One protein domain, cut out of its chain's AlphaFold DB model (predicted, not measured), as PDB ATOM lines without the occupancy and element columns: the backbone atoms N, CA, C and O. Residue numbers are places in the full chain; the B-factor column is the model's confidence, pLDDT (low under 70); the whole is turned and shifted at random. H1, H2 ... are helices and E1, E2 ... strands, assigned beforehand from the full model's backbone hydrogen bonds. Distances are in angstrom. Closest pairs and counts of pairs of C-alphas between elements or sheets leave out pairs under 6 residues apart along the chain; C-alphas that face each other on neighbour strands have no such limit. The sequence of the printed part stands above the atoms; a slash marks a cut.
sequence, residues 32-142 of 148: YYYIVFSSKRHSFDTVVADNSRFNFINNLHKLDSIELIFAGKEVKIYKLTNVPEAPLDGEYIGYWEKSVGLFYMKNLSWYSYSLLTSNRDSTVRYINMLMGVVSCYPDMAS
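AT A GLANCE: This is residues 32 to 142 of the 148 residues of an uncharacterized protein of Bacteroidales bacterium (UniProt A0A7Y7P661). A twisted wall of seven antiparallel strands curls round one long helix, H2, while the shorter H1 crosses the opposite face. The little helix H3 follows at the end of H2 and only grazes the wall. The 111 printed residues hold three named helices and seven named strands, along the chain E1 E2 H1 E3 E4 E5 E6 E7 H2 H3, with sheet order E2, E1, E7, E6, E5, E4, E3; the class is mixed, helices and strands. The whole is compact, with a radius of gyration of the C-alphas of 13.8 A and spans of 40 by 30 by 26 A.

HOW THE PARTS SIT: E1, residues 33 to 39, and E2, residues 42 to 48, form a hairpin, with N 37 and O 45 within hydrogen-bond range at 2.8 A. H1, residues 51 to 59, is on the sheet at a height of 8.9 A, only just over E5, residues 92 to 97, on which 3 of its C-alphas fall. On the local plane it runs across the strands, at 74 degrees to E5. E3, residues 61 to 70, E4, residues 73 to 81, E5, E6, residues 101 to 107, and E7, residues 112 to 118, form a meander, each strand the antiparallel neighbour of the one before. Its pairs within hydrogen-bond range include N 68 and O 75 at 3.0 A, N 94 and O 80 at 2.8 A, N 95 and O 104 at 2.8 A, and N 105 and O 114 at 2.9 A. E3 bends by 57 degrees at residue 64. E7 is also the antiparallel neighbour of E1, with N 117 and O 34 2.8 A apart. H2, residues 121 to 136, is on the face opposite to H1; its closest C-alphas to E7 are Val 124 and Thr 117, 5.7 A apart. H2 and H3, residues 138 to 141, only just touch, only at the corner, with 3 pairs of C-alphas within 8 A, the closest Ser 135 and Ala 141 at 6.4 A. In H2 every O i to N i+4 pair is within hydrogen-bond range; in H1 0 of 5 are, against 4 of 6 O i to N i+3 pairs, and H3 is too short for an i+4 pair.

IN THESE COORDINATES: E1 begins at C-alpha 33, (191.979, 198.511, 140.197), and spans 20.0 A; E2 spans 18.3 A and H1 14.7 A. E3 and E4 span 25.2 A and 25.8 A, E5 16.6 A, E6 17.6 A and E7 19.9 A. H2 runs 22.7 A from C-alpha 121 at (187.884, 200.331, 151.200), and H3, 4.9 A long, ends at C-alpha 141, (203.805, 180.263, 150.580).

THE WHOLE: The C-alphas farthest apart, Arg 41 and Gly 72, are 40.9 A apart. The printed part has no cut and no long link. Its mean pLDDT is 77.2; 35 residues are under 70, among them 39 to 58 and 84 to 90.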
ATOM      1  N   TYR A  32     188.249 201.540 140.277       61.75
ATOM      2  CA  TYR A  32     189.582 201.403 139.720       61.75
ATOM      3  C   TYR A  32     190.328 200.308 140.473       61.75
ATOM      4  O   TYR A  32     190.296 200.233 141.708       61.75
ATOM      5  N   TYR A  33     191.008 199.471 139.702       65.56
ATOM      6  CA  TYR A  33     191.979 198.511 140.197       65.56
ATOM      7  C   TYR A  33     193.368 199.034 139.850       65.56
ATOM      8  O   TYR A  33     193.611 199.491 138.733       65.56
ATOM      9  N   TYR A  34     194.281 198.985 140.807       70.94
ATOM     10  CA  TYR A  34     195.669 199.373 140.597       70.94
ATOM     11  C   TYR A  34     196.602 198.312 141.164       70.94
ATOM     12  O   TYR A  34     196.252 197.567 142.077       70.94
ATOM     13  N   ILE A  35     197.781 198.209 140.567       74.88
ATOM     14  CA  ILE A  35     198.832 197.289 140.977       74.88
ATOM     15  C   ILE A  35     199.920 198.117 141.635       74.88
ATOM     16  O   ILE A  35     200.480 199.022 141.013       74.88
ATOM     17  N   VAL A  36     200.216 197.785 142.886       74.50
ATOM     18  CA  VAL A  36     201.347 198.332 143.628       74.50
ATOM     19  C   VAL A  36     202.540 197.416 143.398       74.50
ATOM     20  O   VAL A  36     202.518 196.252 143.801       74.50
ATOM     21  N   PHE A  37     203.569 197.938 142.737       73.06
ATOM     22  CA  PHE A  37     204.834 197.255 142.503       73.06
ATOM     23  C   PHE A  37     205.857 197.690 143.542       73.06
ATOM     24  O   PHE A  37     206.026 198.878 143.809       73.06
ATOM     25  N   SER A  38     206.572 196.727 144.107       71.00
ATOM     26  CA  SER A  38     207.692 196.992 145.003       71.00
ATOM     27  C   SER A  38     208.873 196.109 144.630       71.00
ATOM     28  O   SER A  38     208.704 194.946 144.258       71.00
ATOM     29  N   SER A  39     210.078 196.660 144.749       65.19
ATOM     30  CA  SER A  39     211.337 195.923 144.655       65.19
ATOM     31  C   SER A  39     212.269 196.355 145.783       65.19
ATOM     32  O   SER A  39     212.125 197.449 146.324       65.19
ATOM     33  N   LYS A  40     213.293 195.553 146.103       58.59
ATOM     34  CA  LYS A  40     214.347 195.947 147.066       58.59
ATOM     35  C   LYS A  40     215.052 197.280 146.737       58.59
ATOM     36  O   LYS A  40     215.761 197.786 147.600       58.59
ATOM     37  N   ARG A  41     214.929 197.811 145.511       50.81
ATOM     38  CA  ARG A  41     215.694 198.979 145.034       50.81
ATOM     39  C   ARG A  41     214.888 200.276 144.876       50.81
ATOM     40  O   ARG A  41     215.526 201.316 144.764       50.81
ATOM     41  N   HIS A  42     213.552 200.260 144.896       49.91
ATOM     42  CA  HIS A  42     212.741 201.456 144.597       49.91
ATOM     43  C   HIS A  42     211.473 201.604 145.455       49.91
ATOM     44  O   HIS A  42     211.005 200.646 146.072       49.91
ATOM     45  N   SER A  43     210.946 202.839 145.473       59.19
ATOM     46  CA  SER A  43     209.629 203.230 145.993       59.19
ATOM     47  C   SER A  43     208.493 202.453 145.322       59.19
ATOM     48  O   SER A  43     208.666 201.877 144.254       59.19
ATOM     49  N   PHE A  44     207.328 202.433 145.969       61.22
ATOM     50  CA  PHE A  44     206.130 201.823 145.405       61.22
ATOM     51  C   PHE A  44     205.696 202.550 144.130       61.22
ATOM     52  O   PHE A  44     205.374 203.735 144.189       61.22
ATOM     53  N   ASP A  45     205.629 201.831 143.011       61.00
ATOM     54  CA  ASP A  45     205.032 202.337 141.775       61.00
ATOM     55  C   ASP A  45     203.599 201.824 141.657       61.00
ATOM     56  O   ASP A  45     203.317 200.652 141.918       61.00
ATOM     57  N   THR A  46     202.676 202.705 141.270       60.34
ATOM     58  CA  THR A  46     201.264 202.358 141.084       60.34
ATOM     59  C   THR A  46     200.922 202.388 139.606       60.34
ATOM     60  O   THR A  46     201.055 203.425 138.961       60.34
ATOM     61  N   VAL A  47     200.450 201.265 139.064       63.34
ATOM     62  CA  VAL A  47     199.970 201.194 137.680       63.34
ATOM     63  C   VAL A  47     198.494 200.833 137.676       63.34
ATOM     64  O   VAL A  47     198.092 199.880 138.340       63.34
ATOM     65  N   VAL A  48     197.682 201.579 136.926       61.72
ATOM     66  CA  VAL A  48     196.268 201.235 136.730       61.72
ATOM     67  C   VAL A  48     196.197 199.895 136.001       61.72
ATOM     68  O   VAL A  48     196.834 199.708 134.963       61.72
ATOM     69  N   ALA A  49     195.463 198.948 136.578       59.06
ATOM     70  CA  ALA A  49     195.250 197.649 135.969       59.06
ATOM     71  C   ALA A  49     194.175 197.804 134.889       59.06
ATOM     72  O   ALA A  49     193.014 198.062 135.202       59.06
ATOM     73  N   ASP A  50     194.555 197.678 133.622       56.47
ATOM     74  CA  ASP A  50     193.591 197.544 132.538       56.47
ATOM     75  C   ASP A  50     193.232 196.061 132.337       56.47
ATOM     76  O   ASP A  50     193.994 195.153 132.679       56.47
ATOM     77  N   ASN A  51     192.053 195.789 131.776       49.91
ATOM     78  CA  ASN A  51     191.589 194.414 131.548       49.91
ATOM     79  C   ASN A  51     192.541 193.596 130.653       49.91
ATOM     80  O   ASN A  51     192.586 192.372 130.775       49.91
ATOM     81  N   SER A  52     193.326 194.242 129.780       53.22
ATOM     82  CA  SER A  52     194.272 193.546 128.899       53.22
ATOM     83  C   SER A  52     195.379 192.835 129.686       53.22
ATOM     84  O   SER A  52     195.741 191.701 129.360       53.22
ATOM     85  N   ARG A  53     195.830 193.430 130.797       51.84
ATOM     86  CA  ARG A  53     196.784 192.828 131.732       51.84
ATOM     87  C   ARG A  53     196.207 191.692 132.559       51.84
ATOM     88  O   ARG A  53     196.970 191.087 133.278       51.84
ATOM     89  N   PHE A  54     194.923 191.360 132.496       53.50
ATOM     90  CA  PHE A  54     194.402 190.165 133.176       53.50
ATOM     91  C   PHE A  54     194.222 188.973 132.233       53.50
ATOM     92  O   PHE A  54     194.128 187.838 132.698       53.50
ATOM     93  N   ASN A  55     194.284 189.188 130.914       57.69
ATOM     94  CA  ASN A  55     194.208 188.106 129.930       57.69
ATOM     95  C   ASN A  55     195.373 187.107 130.036       57.69
ATOM     96  O   ASN A  55     195.228 185.973 129.585       57.69
ATOM     97  N   PHE A  56     196.498 187.472 130.672       64.75
ATOM     98  CA  PHE A  56     197.585 186.519 130.918       64.75
ATOM     99  C   PHE A  56     197.217 185.426 131.927       64.75
ATOM    100  O   PHE A  56     197.846 184.373 131.895       64.75
ATOM    101  N   ILE A  57     196.212 185.635 132.792       65.12
ATOM    102  CA  ILE A  57     195.818 184.648 133.816       65.12
ATOM    103  C   ILE A  57     195.399 183.326 133.169       65.12
ATOM    104  O   ILE A  57     195.717 182.260 133.689       65.12
ATOM    105  N   ASN A  58     194.735 183.388 132.011       67.75
ATOM    106  CA  ASN A  58     194.297 182.196 131.281       67.75
ATOM    107  C   ASN A  58     195.468 181.341 130.774       67.75
ATOM    108  O   ASN A  58     195.273 180.166 130.480       67.75
ATOM    109  N   ASN A  59     196.671 181.914 130.699       75.25
ATOM    110  CA  ASN A  59     197.884 181.227 130.265       75.25
ATOM    111  C   ASN A  59     198.724 180.716 131.447       75.25
ATOM    112  O   ASN A  59     199.879 180.349 131.252       75.25
ATOM    113  N   LEU A  60     198.183 180.723 132.673       84.00
ATOM    114  CA  LEU A  60     198.899 180.268 133.864       84.00
ATOM    115  C   LEU A  60     198.568 178.845 134.251       84.00
ATOM    116  O   LEU A  60     197.428 178.387 134.191       84.00
ATOM    117  N   HIS A  61     199.595 178.174 134.751       86.88
ATOM    118  CA  HIS A  61     199.494 176.840 135.292       86.88
ATOM    119  C   HIS A  61     199.027 176.917 136.739       86.88
ATOM    120  O   HIS A  61     199.629 177.600 137.569       86.88
ATOM    121  N   LYS A  62     197.950 176.193 137.049       88.69
ATOM    122  CA  LYS A  62     197.495 176.003 138.424       88.69
ATOM    123  C   LYS A  62     198.409 174.997 139.123       88.69
ATOM    124  O   LYS A  62     198.487 173.850 138.698       88.69
ATOM    125  N   LEU A  63     199.035 175.422 140.217       87.25
ATOM    126  CA  LEU A  63     199.860 174.567 141.070       87.25
ATOM    127  C   LEU A  63     199.053 173.955 142.214       87.25
ATOM    128  O   LEU A  63     199.175 172.769 142.487       87.25
ATOM    129  N   ASP A  64     198.232 174.770 142.880       89.31
ATOM    130  CA  ASP A  64     197.517 174.363 144.092       89.31
ATOM    131  C   ASP A  64     196.241 175.199 144.301       89.31
ATOM    132  O   ASP A  64     196.006 176.200 143.608       89.31
ATOM    133  N   SER A  65     195.392 174.799 145.244       92.12
ATOM    134  CA  SER A  65     194.275 175.602 145.727       92.12
ATOM    135  C   SER A  65     193.921 175.318 147.183       92.12
ATOM    136  O   SER A  65     193.919 174.171 147.607       92.12
ATOM    137  N   ILE A  66     193.504 176.363 147.894       92.19
ATOM    138  CA  ILE A  66     192.903 176.274 149.224       92.19
ATOM    139  C   ILE A  66     191.441 176.657 149.088       92.19
ATOM    140  O   ILE A  66     191.105 177.663 148.458       92.19
ATOM    141  N   GLU A  67     190.594 175.862 149.724       93.25
ATOM    142  CA  GLU A  67     189.173 176.124 149.893       93.25
ATOM    143  C   GLU A  67     188.896 176.384 151.370       93.25
ATOM    144  O   GLU A  67     189.366 175.655 152.244       93.25
ATOM    145  N   LEU A  68     188.155 177.449 151.658       90.56
ATOM    146  CA  LEU A  68     187.776 177.819 153.016       90.56
ATOM    147  C   LEU A  68     186.445 178.566 153.018       90.56
ATOM    148  O   LEU A  68     186.036 179.151 152.015       90.56
ATOM    149  N   ILE A  69     185.783 178.590 154.170       89.56
ATOM    150  CA  ILE A  69     184.579 179.398 154.365       89.56
ATOM    151  C   ILE A  69     184.989 180.714 155.022       89.56
ATOM    152  O   ILE A  69     185.490 180.727 156.144       89.56
ATOM    153  N   PHE A  70     184.744 181.828 154.338       81.19
ATOM    154  CA  PHE A  70     184.971 183.168 154.858       81.19
ATOM    155  C   PHE A  70     183.686 183.996 154.814       81.19
ATOM    156  O   PHE A  70     183.047 184.115 153.771       81.19
ATOM    157  N   ALA A  71     183.304 184.587 155.952       81.00
ATOM    158  CA  ALA A  71     182.080 185.387 156.088       81.00
ATOM    159  C   ALA A  71     180.823 184.688 155.518       81.00
ATOM    160  O   ALA A  71     179.980 185.314 154.876       81.00
ATOM    161  N   GLY A  72     180.723 183.368 155.723       84.88
ATOM    162  CA  GLY A  72     179.616 182.546 155.221       84.88
ATOM    163  C   GLY A  72     179.644 182.271 153.714       84.88
ATOM    164  O   GLY A  72     178.672 181.742 153.183       84.88
ATOM    165  N   LYS A  73     180.729 182.622 153.016       85.56
ATOM    166  CA  LYS A  73     180.936 182.335 151.595       85.56
ATOM    167  C   LYS A  73     182.102 181.383 151.407       85.56
ATOM    168  O   LYS A  73     183.127 181.507 152.073       85.56
ATOM    169  N   GLU A  74     181.947 180.457 150.478       91.31
ATOM    170  CA  GLU A  74     183.051 179.627 150.021       91.31
ATOM    171  C   GLU A  74     184.035 180.490 149.224       91.31
ATOM    172  O   GLU A  74     183.655 181.193 148.284       91.31
ATOM    173  N   VAL A  75     185.297 180.459 149.634       91.25
ATOM    174  CA  VAL A  75     186.401 181.157 148.987       91.25
ATOM    175  C   VAL A  75     187.411 180.115 148.545       91.25
ATOM    176  O   VAL A  75     187.904 179.327 149.352       91.25
ATOM    177  N   LYS A  76     187.736 180.142 147.251       94.31
ATOM    178  CA  LYS A  76     188.747 179.277 146.654       94.31
ATOM    179  C   LYS A  76     189.877 180.115 146.084       94.31
ATOM    180  O   LYS A  76     189.686 180.848 145.113       94.31
ATOM    181  N   ILE A  77     191.047 179.990 146.697       93.31
ATOM    182  CA  ILE A  77     192.264 180.689 146.292       93.31
ATOM    183  C   ILE A  77     193.114 179.727 145.476       93.31
ATOM    184  O   ILE A  77     193.378 178.606 145.907       93.31
ATOM    185  N   TYR A  78     193.545 180.168 144.303       92.25
ATOM    186  CA  TYR A  78     194.379 179.401 143.388       92.25
ATOM    187  C   TYR A  78     195.806 179.926 143.414       92.25
ATOM    188  O   TYR A  78     196.020 181.129 143.273       92.25
ATOM    189  N   LYS A  79     196.771 179.016 143.535       90.31
ATOM    190  CA  LYS A  79     198.196 179.294 143.355       90.31
ATOM    191  C   LYS A  79     198.567 179.009 141.904       90.31
ATOM    192  O   LYS A  79     198.332 177.904 141.414       90.31
ATOM    193  N   LEU A  80     199.116 180.007 141.224       88.94
ATOM    194  CA  LEU A  80     199.384 180.003 139.788       88.94
ATOM    195  C   LEU A  80     200.870 180.260 139.505       88.94
ATOM    196  O   LEU A  80     201.531 180.955 140.274       88.94
ATOM    197  N   THR A  81     201.374 179.764 138.378       87.19
ATOM    198  CA  THR A  81     202.712 180.092 137.858       87.19
ATOM    199  C   THR A  81     202.719 180.201 136.333       87.19
ATOM    200  O   THR A  81     201.865 179.625 135.657       87.19
ATOM    201  N   ASN A  82     203.688 180.932 135.783       83.56
ATOM    202  CA  ASN A  82     203.973 180.959 134.349       83.56
ATOM    203  C   ASN A  82     204.837 179.793 133.857       83.56
ATOM    204  O   ASN A  82     204.874 179.573 132.651       83.56
ATOM    205  N   VAL A  83     205.532 179.065 134.738       77.38
ATOM    206  CA  VAL A  83     206.394 177.940 134.341       77.38
ATOM    207  C   VAL A  83     206.195 176.777 135.317       77.38
ATOM    208  O   VAL A  83     206.548 176.905 136.485       77.38
ATOM    209  N   PRO A  84     205.635 175.636 134.885       67.00
ATOM    210  CA  PRO A  84     205.363 174.516 135.783       67.00
ATOM    211  C   PRO A  84     206.588 173.615 136.036       67.00
ATOM    212  O   PRO A  84     206.576 172.857 137.002       67.00
ATOM    213  N   GLU A  85     207.625 173.660 135.183       64.88
ATOM    214  CA  GLU A  85     208.595 172.553 135.069       64.88
ATOM    215  C   GLU A  85     210.099 172.926 135.075       64.88
ATOM    216  O   GLU A  85     210.926 172.016 135.053       64.88
ATOM    217  N   ALA A  86     210.518 174.198 135.161       51.06
ATOM    218  CA  ALA A  86     211.951 174.537 135.280       51.06
ATOM    219  C   ALA A  86     212.212 175.951 135.847       51.06
ATOM    220  O   ALA A  86     211.482 176.877 135.489       51.06
ATOM    221  N   PRO A  87     213.269 176.161 136.663       53.09
ATOM    222  CA  PRO A  87     213.596 177.469 137.219       53.09
ATOM    223  C   PRO A  87     214.294 178.323 136.154       53.09
ATOM    224  O   PRO A  87     215.485 178.159 135.883       53.09
ATOM    225  N   LEU A  88     213.546 179.227 135.530       54.69
ATOM    226  CA  LEU A  88     214.088 180.257 134.645       54.69
ATOM    227  C   LEU A  88     214.024 181.624 135.329       54.69
ATOM    228  O   LEU A  88     213.166 181.884 136.176       54.69
ATOM    229  N   ASP A  89     214.918 182.524 134.922       56.00
ATOM    230  CA  ASP A  89     214.795 183.944 135.243       56.00
ATOM    231  C   ASP A  89     213.424 184.465 134.786       56.00
ATOM    232  O   ASP A  89     213.056 184.345 133.617       56.00
ATOM    233  N   GLY A  90     212.661 185.050 135.713       61.53
ATOM    234  CA  GLY A  90     211.312 185.553 135.428       61.53
ATOM    235  C   GLY A  90     210.170 184.619 135.842       61.53
ATOM    236  O   GLY A  90     209.015 184.897 135.508       61.53
ATOM    237  N   GLU A  91     210.458 183.551 136.587       76.50
ATOM    238  CA  GLU A  91     209.432 182.762 137.274       76.50
ATOM    239  C   GLU A  91     208.660 183.635 138.278       76.50
ATOM    240  O   GLU A  91     209.244 184.414 139.044       76.50
ATOM    241  N   TYR A  92     207.337 183.491 138.305       81.88
ATOM    242  CA  TYR A  92     206.506 184.074 139.350       81.88
ATOM    243  C   TYR A  92     205.506 183.083 139.928       81.88
ATOM    244  O   TYR A  92     205.032 182.158 139.267       81.88
ATOM    245  N   ILE A  93     205.144 183.344 141.183       87.38
ATOM    246  CA  ILE A  93     203.983 182.751 141.838       87.38
ATOM    247  C   ILE A  93     202.919 183.829 141.970       87.38
ATOM    248  O   ILE A  93     203.171 184.907 142.509       87.38
ATOM    249  N   GLY A  94     201.730 183.521 141.471       89.25
ATOM    250  CA  GLY A  94     200.537 184.341 141.577       89.25
ATOM    251  C   GLY A  94     199.472 183.692 142.455       89.25
ATOM    252  O   GLY A  94     199.403 182.468 142.550       89.25
ATOM    253  N   TYR A  95     198.612 184.508 143.054       91.12
ATOM    254  CA  TYR A  95     197.444 184.064 143.807       91.12
ATOM    255  C   TYR A  95     196.193 184.743 143.274       91.12
ATOM    256  O   TYR A  95     196.128 185.971 143.160       91.12
ATOM    257  N   TRP A  96     195.210 183.922 142.922       91.62
ATOM    258  CA  TRP A  96     194.000 184.345 142.234       91.62
ATOM    259  C   TRP A  96     192.752 183.885 142.981       91.62
ATOM    260  O   TRP A  96     192.679 182.750 143.453       91.62
ATOM    261  N   GLU A  97     191.758 184.764 143.057       91.06
ATOM    262  CA  GLU A  97     190.420 184.471 143.570       91.06
ATOM    263  C   GLU A  97     189.390 185.055 142.597       91.06
ATOM    264  O   GLU A  97     189.558 186.165 142.093       91.06
ATOM    265  N   LYS A  98     188.321 184.310 142.304       85.56
ATOM    266  CA  LYS A  98     187.379 184.611 141.216       85.56
ATOM    267  C   LYS A  98     186.720 185.986 141.322       85.56
ATOM    268  O   LYS A  98     186.475 186.608 140.291       85.56
ATOM    269  N   SER A  99     186.386 186.446 142.525       83.38
ATOM    270  CA  SER A  99     185.671 187.714 142.712       83.38
ATOM    271  C   SER A  99     186.567 188.955 142.649       83.38
ATOM    272  O   SER A  99     186.051 190.065 142.531       83.38
ATOM    273  N   VAL A 100     187.890 188.775 142.700       83.81
ATOM    274  CA  VAL A 100     188.876 189.868 142.756       83.81
ATOM    275  C   VAL A 100     189.827 189.858 141.564       83.81
ATOM    276  O   VAL A 100     190.217 190.917 141.081       83.81
ATOM    277  N   GLY A 101     190.215 188.677 141.093       83.88
ATOM    278  CA  GLY A 101     191.293 188.490 140.134       83.88
ATOM    279  C   GLY A 101     192.608 188.090 140.805       83.88
ATOM    280  O   GLY A 101     192.637 187.523 141.900       83.88
ATOM    281  N   LEU A 102     193.717 188.352 140.109       86.25
ATOM    282  CA  LEU A 102     195.059 188.072 140.614       86.25
ATOM    283  C   LEU A 102     195.421 189.135 141.649       86.25
ATOM    284  O   LEU A 102     195.754 190.263 141.289       86.25
ATOM    285  N   PHE A 103     195.317 188.786 142.928       88.62
ATOM    286  CA  PHE A 103     195.460 189.754 144.010       88.62
ATOM    287  C   PHE A 103     196.899 189.903 144.495       88.62
ATOM    288  O   PHE A 103     197.243 190.941 145.053       88.62
ATOM    289  N   TYR A 104     197.752 188.908 144.256       88.62
ATOM    290  CA  TYR A 104     199.161 188.955 144.626       88.62
ATOM    291  C   TYR A 104     200.010 188.168 143.647       88.62
ATOM    292  O   TYR A 104     199.637 187.077 143.226       88.62
ATOM    293  N   MET A 105     201.164 188.717 143.297       86.62
ATOM    294  CA  MET A 105     202.145 188.063 142.449       86.62
ATOM    295  C   MET A 105     203.539 188.392 142.955       86.62
ATOM    296  O   MET A 105     203.846 189.539 143.270       86.62
ATOM    297  N   LYS A 106     204.395 187.385 143.032       83.44
ATOM    298  CA  LYS A 106     205.767 187.510 143.499       83.44
ATOM    299  C   LYS A 106     206.689 186.878 142.476       83.44
ATOM    300  O   LYS A 106     206.504 185.717 142.122       83.44
ATOM    301  N   ASN A 107     207.691 187.629 142.038       80.00
ATOM    302  CA  ASN A 107     208.772 187.066 141.247       80.00
ATOM    303  C   ASN A 107     209.681 186.226 142.164       80.00
ATOM    304  O   ASN A 107     209.932 186.602 143.312       80.00
ATOM    305  N   LEU A 108     210.120 185.060 141.700       78.38
ATOM    306  CA  LEU A 108     210.970 184.167 142.492       78.38
ATOM    307  C   LEU A 108     212.459 184.459 142.309       78.38
ATOM    308  O   LEU A 108     213.222 184.318 143.265       78.38
ATOM    309  N   SER A 109     212.864 184.910 141.122       72.50
ATOM    310  CA  SER A 109     214.250 185.275 140.806       72.50
ATOM    311  C   SER A 109     214.592 186.676 141.327       72.50
ATOM    312  O   SER A 109     215.700 186.941 141.792       72.50
ATOM    313  N   TRP A 110     213.617 187.582 141.295       63.03
ATOM    314  CA  TRP A 110     213.751 188.971 141.717       63.03
ATOM    315  C   TRP A 110     212.987 189.176 143.025       63.03
ATOM    316  O   TRP A 110     211.858 188.724 143.162       63.03
ATOM    317  N   TYR A 111     213.556 189.904 143.993       69.75
ATOM    318  CA  TYR A 111     212.819 190.335 145.193       69.75
ATOM    319  C   TYR A 111     211.826 191.456 144.841       69.75
ATOM    320  O   TYR A 111     211.946 192.581 145.337       69.75
ATOM    321  N   SER A 112     210.887 191.162 143.945       74.25
ATOM    322  CA  SER A 112     209.816 192.041 143.506       74.25
ATOM    323  C   SER A 112     208.462 191.362 143.659       74.25
ATOM    324  O   SER A 112     208.315 190.144 143.519       74.25
ATOM    325  N   TYR A 113     207.462 192.169 143.986       80.06
ATOM    326  CA  TYR A 113     206.084 191.721 144.068       80.06
ATOM    327  C   TYR A 113     205.130 192.793 143.560       80.06
ATOM    328  O   TYR A 113     205.448 193.985 143.516       80.06
ATOM    329  N   SER A 114     203.949 192.324 143.196       82.81
ATOM    330  CA  SER A 114     202.820 193.095 142.717       82.81
ATOM    331  C   SER A 114     201.617 192.747 143.580       82.81
ATOM    332  O   SER A 114     201.287 191.570 143.740       82.81
ATOM    333  N   LEU A 115     200.969 193.760 144.143       85.75
ATOM    334  CA  LEU A 115     199.755 193.609 144.940       85.75
ATOM    335  C   LEU A 115     198.611 194.357 144.256       85.75
ATOM    336  O   LEU A 115     198.757 195.536 143.925       85.75
ATOM    337  N   LEU A 116     197.482 193.682 144.054       84.50
ATOM    338  CA  LEU A 116     196.268 194.329 143.574       84.50
ATOM    339  C   LEU A 116     195.662 195.173 144.687       84.50
ATOM    340  O   LEU A 116     195.677 194.809 145.857       84.50
ATOM    341  N   THR A 117     195.075 196.295 144.325       84.50
ATOM    342  CA  THR A 117     194.399 197.181 145.265       84.50
ATOM    343  C   THR A 117     193.337 197.987 144.525       84.50
ATOM    344  O   THR A 117     193.198 197.894 143.302       84.50
ATOM    345  N   SER A 118     192.493 198.681 145.278       83.12
ATOM    346  CA  SER A 118     191.295 199.331 144.768       83.12
ATOM    347  C   SER A 118     191.013 200.615 145.535       83.12
ATOM    348  O   SER A 118     191.351 200.739 146.705       83.12
ATOM    349  N   ASN A 119     190.341 201.566 144.891       80.75
ATOM    350  CA  ASN A 119     189.892 202.807 145.526       80.75
ATOM    351  C   ASN A 119     188.722 202.589 146.504       80.75
ATOM    352  O   ASN A 119     188.259 203.533 147.139       80.75
ATOM    353  N   ARG A 120     188.217 201.355 146.612       83.19
ATOM    354  CA  ARG A 120     187.107 200.985 147.484       83.19
ATOM    355  C   ARG A 120     187.615 200.260 148.731       83.19
ATOM    356  O   ARG A 120     188.064 199.118 148.643       83.19
ATOM    357  N   ASP A 121     187.423 200.865 149.904       85.56
ATOM    358  CA  ASP A 121     187.884 200.331 151.200       85.56
ATOM    359  C   ASP A 121     187.456 198.884 151.471       85.56
ATOM    360  O   ASP A 121     188.224 198.082 151.999       85.56
ATOM    361  N   SER A 122     186.223 198.529 151.097       86.31
ATOM    362  CA  SER A 122     185.718 197.157 151.261       86.31
ATOM    363  C   SER A 122     186.486 196.145 150.405       86.31
ATOM    364  O   SER A 122     186.801 195.062 150.896       86.31
ATOM    365  N   THR A 123     186.855 196.509 149.175       86.19
ATOM    366  CA  THR A 123     187.679 195.674 148.289       86.19
ATOM    367  C   THR A 123     189.111 195.567 148.813       86.19
ATOM    368  O   THR A 123     189.656 194.468 148.860       86.19
ATOM    369  N   VAL A 124     189.708 196.670 149.282       87.62
ATOM    370  CA  VAL A 124     191.057 196.663 149.887       87.62
ATOM    371  C   VAL A 124     191.112 195.755 151.111       87.62
ATOM    372  O   VAL A 124     192.018 194.931 151.235       87.62
ATOM    373  N   ARG A 125     190.120 195.852 152.005       89.44
ATOM    374  CA  ARG A 125     190.014 194.961 153.171       89.44
ATOM    375  C   ARG A 125     189.920 193.499 152.753       89.44
ATOM    376  O   ARG A 125     190.581 192.663 153.362       89.44
ATOM    377  N   TYR A 126     189.137 193.202 151.719       90.38
ATOM    378  CA  TYR A 126     188.998 191.841 151.214       90.38
ATOM    379  C   TYR A 126     190.311 191.308 150.617       90.38
ATOM    380  O   TYR A 126     190.725 190.207 150.964       90.38
ATOM    381  N   ILE A 127     191.036 192.106 149.827       90.44
ATOM    382  CA  ILE A 127     192.355 191.728 149.292       90.44
ATOM    383  C   ILE A 127     193.367 191.470 150.416       90.44
ATOM    384  O   ILE A 127     194.022 190.428 150.428       90.44
ATOM    385  N   ASN A 128     193.471 192.376 151.390       90.12
ATOM    386  CA  ASN A 128     194.384 192.218 152.528       90.12
ATOM    387  C   ASN A 128     194.077 190.960 153.349       90.12
ATOM    388  O   ASN A 128     194.974 190.317 153.891       90.12
ATOM    389  N   MET A 129     192.807 190.583 153.424       89.81
ATOM    390  CA  MET A 129     192.392 189.352 154.074       89.81
ATOM    391  C   MET A 129     192.779 188.109 153.261       89.81
ATOM    392  O   MET A 129     193.313 187.170 153.846       89.81
ATOM    393  N   LEU A 130     192.580 188.099 151.937       91.44
ATOM    394  CA  LEU A 130     193.068 187.012 151.071       91.44
ATOM    395  C   LEU A 130     194.590 186.839 151.211       91.44
ATOM    396  O   LEU A 130     195.083 185.718 151.306       91.44
ATOM    397  N   MET A 131     195.326 187.947 151.316       90.06
ATOM    398  CA  MET A 131     196.760 187.946 151.617       90.06
ATOM    399  C   MET A 131     197.092 187.325 152.976       90.06
ATOM    400  O   MET A 131     198.033 186.537 153.086       90.06
ATOM    401  N   GLY A 132     196.315 187.660 154.008       89.12
ATOM    402  CA  GLY A 132     196.436 187.056 155.332       89.12
ATOM    403  C   GLY A 132     196.233 185.542 155.290       89.12
ATOM    404  O   GLY A 132     197.039 184.810 155.856       89.12
ATOM    405  N   VAL A 133     195.226 185.067 154.546       88.94
ATOM    406  CA  VAL A 133     195.022 183.632 154.306       88.94
ATOM    407  C   VAL A 133     196.267 183.027 153.675       88.94
ATOM    408  O   VAL A 133     196.851 182.141 154.276       88.94
ATOM    409  N   VAL A 134     196.732 183.518 152.524       88.62
ATOM    410  CA  VAL A 134     197.918 182.959 151.841       88.62
ATOM    411  C   VAL A 134     199.136 182.882 152.771       88.62
ATOM    412  O   VAL A 134     199.883 181.908 152.735       88.62
ATOM    413  N   SER A 135     199.308 183.874 153.644       85.69
ATOM    414  CA  SER A 135     200.425 183.938 154.593       85.69
ATOM    415  C   SER A 135     200.350 182.874 155.697       85.69
ATOM    416  O   SER A 135     201.384 182.461 156.218       85.69
ATOM    417  N   CYS A 136     199.148 182.414 156.046       85.94
ATOM    418  CA  CYS A 136     198.911 181.396 157.072       85.94
ATOM    419  C   CYS A 136     199.028 179.951 156.560       85.94
ATOM    420  O   CYS A 136     198.975 179.036 157.378       85.94
ATOM    421  N   TYR A 137     199.179 179.726 155.249       82.56
ATOM    422  CA  TYR A 137     199.291 178.387 154.659       82.56
ATOM    423  C   TYR A 137     200.693 178.177 154.062       82.56
ATOM    424  O   TYR A 137     200.954 178.586 152.924       82.56
ATOM    425  N   PRO A 138     201.614 177.536 154.808       69.12
ATOM    426  CA  PRO A 138     203.021 177.403 154.421       69.12
ATOM    427  C   PRO A 138     203.229 176.681 153.086       69.12
ATOM    428  O   PRO A 138     204.125 177.047 152.325       69.12
ATOM    429  N   ASP A 139     202.381 175.703 152.766       68.94
ATOM    430  CA  ASP A 139     202.441 174.927 151.517       68.94
ATOM    431  C   ASP A 139     202.090 175.784 150.291       68.94
ATOM    432  O   ASP A 139     202.620 175.613 149.189       68.94
ATOM    433  N   MET A 140     201.269 176.816 150.498       71.44
ATOM    434  CA  MET A 140     201.036 177.832 149.485       71.44
ATOM    435  C   MET A 140     202.177 178.839 149.406       71.44
ATOM    436  O   MET A 140     202.615 179.140 148.297       71.44
ATOM    437  N   ALA A 141     202.712 179.293 150.539       58.97
ATOM    438  CA  ALA A 141     203.805 180.263 150.580       58.97
ATOM    439  C   ALA A 141     205.159 179.711 150.080       58.97
ATOM    440  O   ALA A 141     206.004 180.478 149.608       58.97
ATOM    441  N   SER A 142     205.377 178.398 150.177       60.12
ATOM    442  CA  SER A 142     206.589 177.720 149.714       60.12
ATOM    443  C   SER A 142     206.477 177.360 148.232       60.12
ATOM    444  O   SER A 142     205.471 176.829 147.771       60.12
TER     445      SER A 142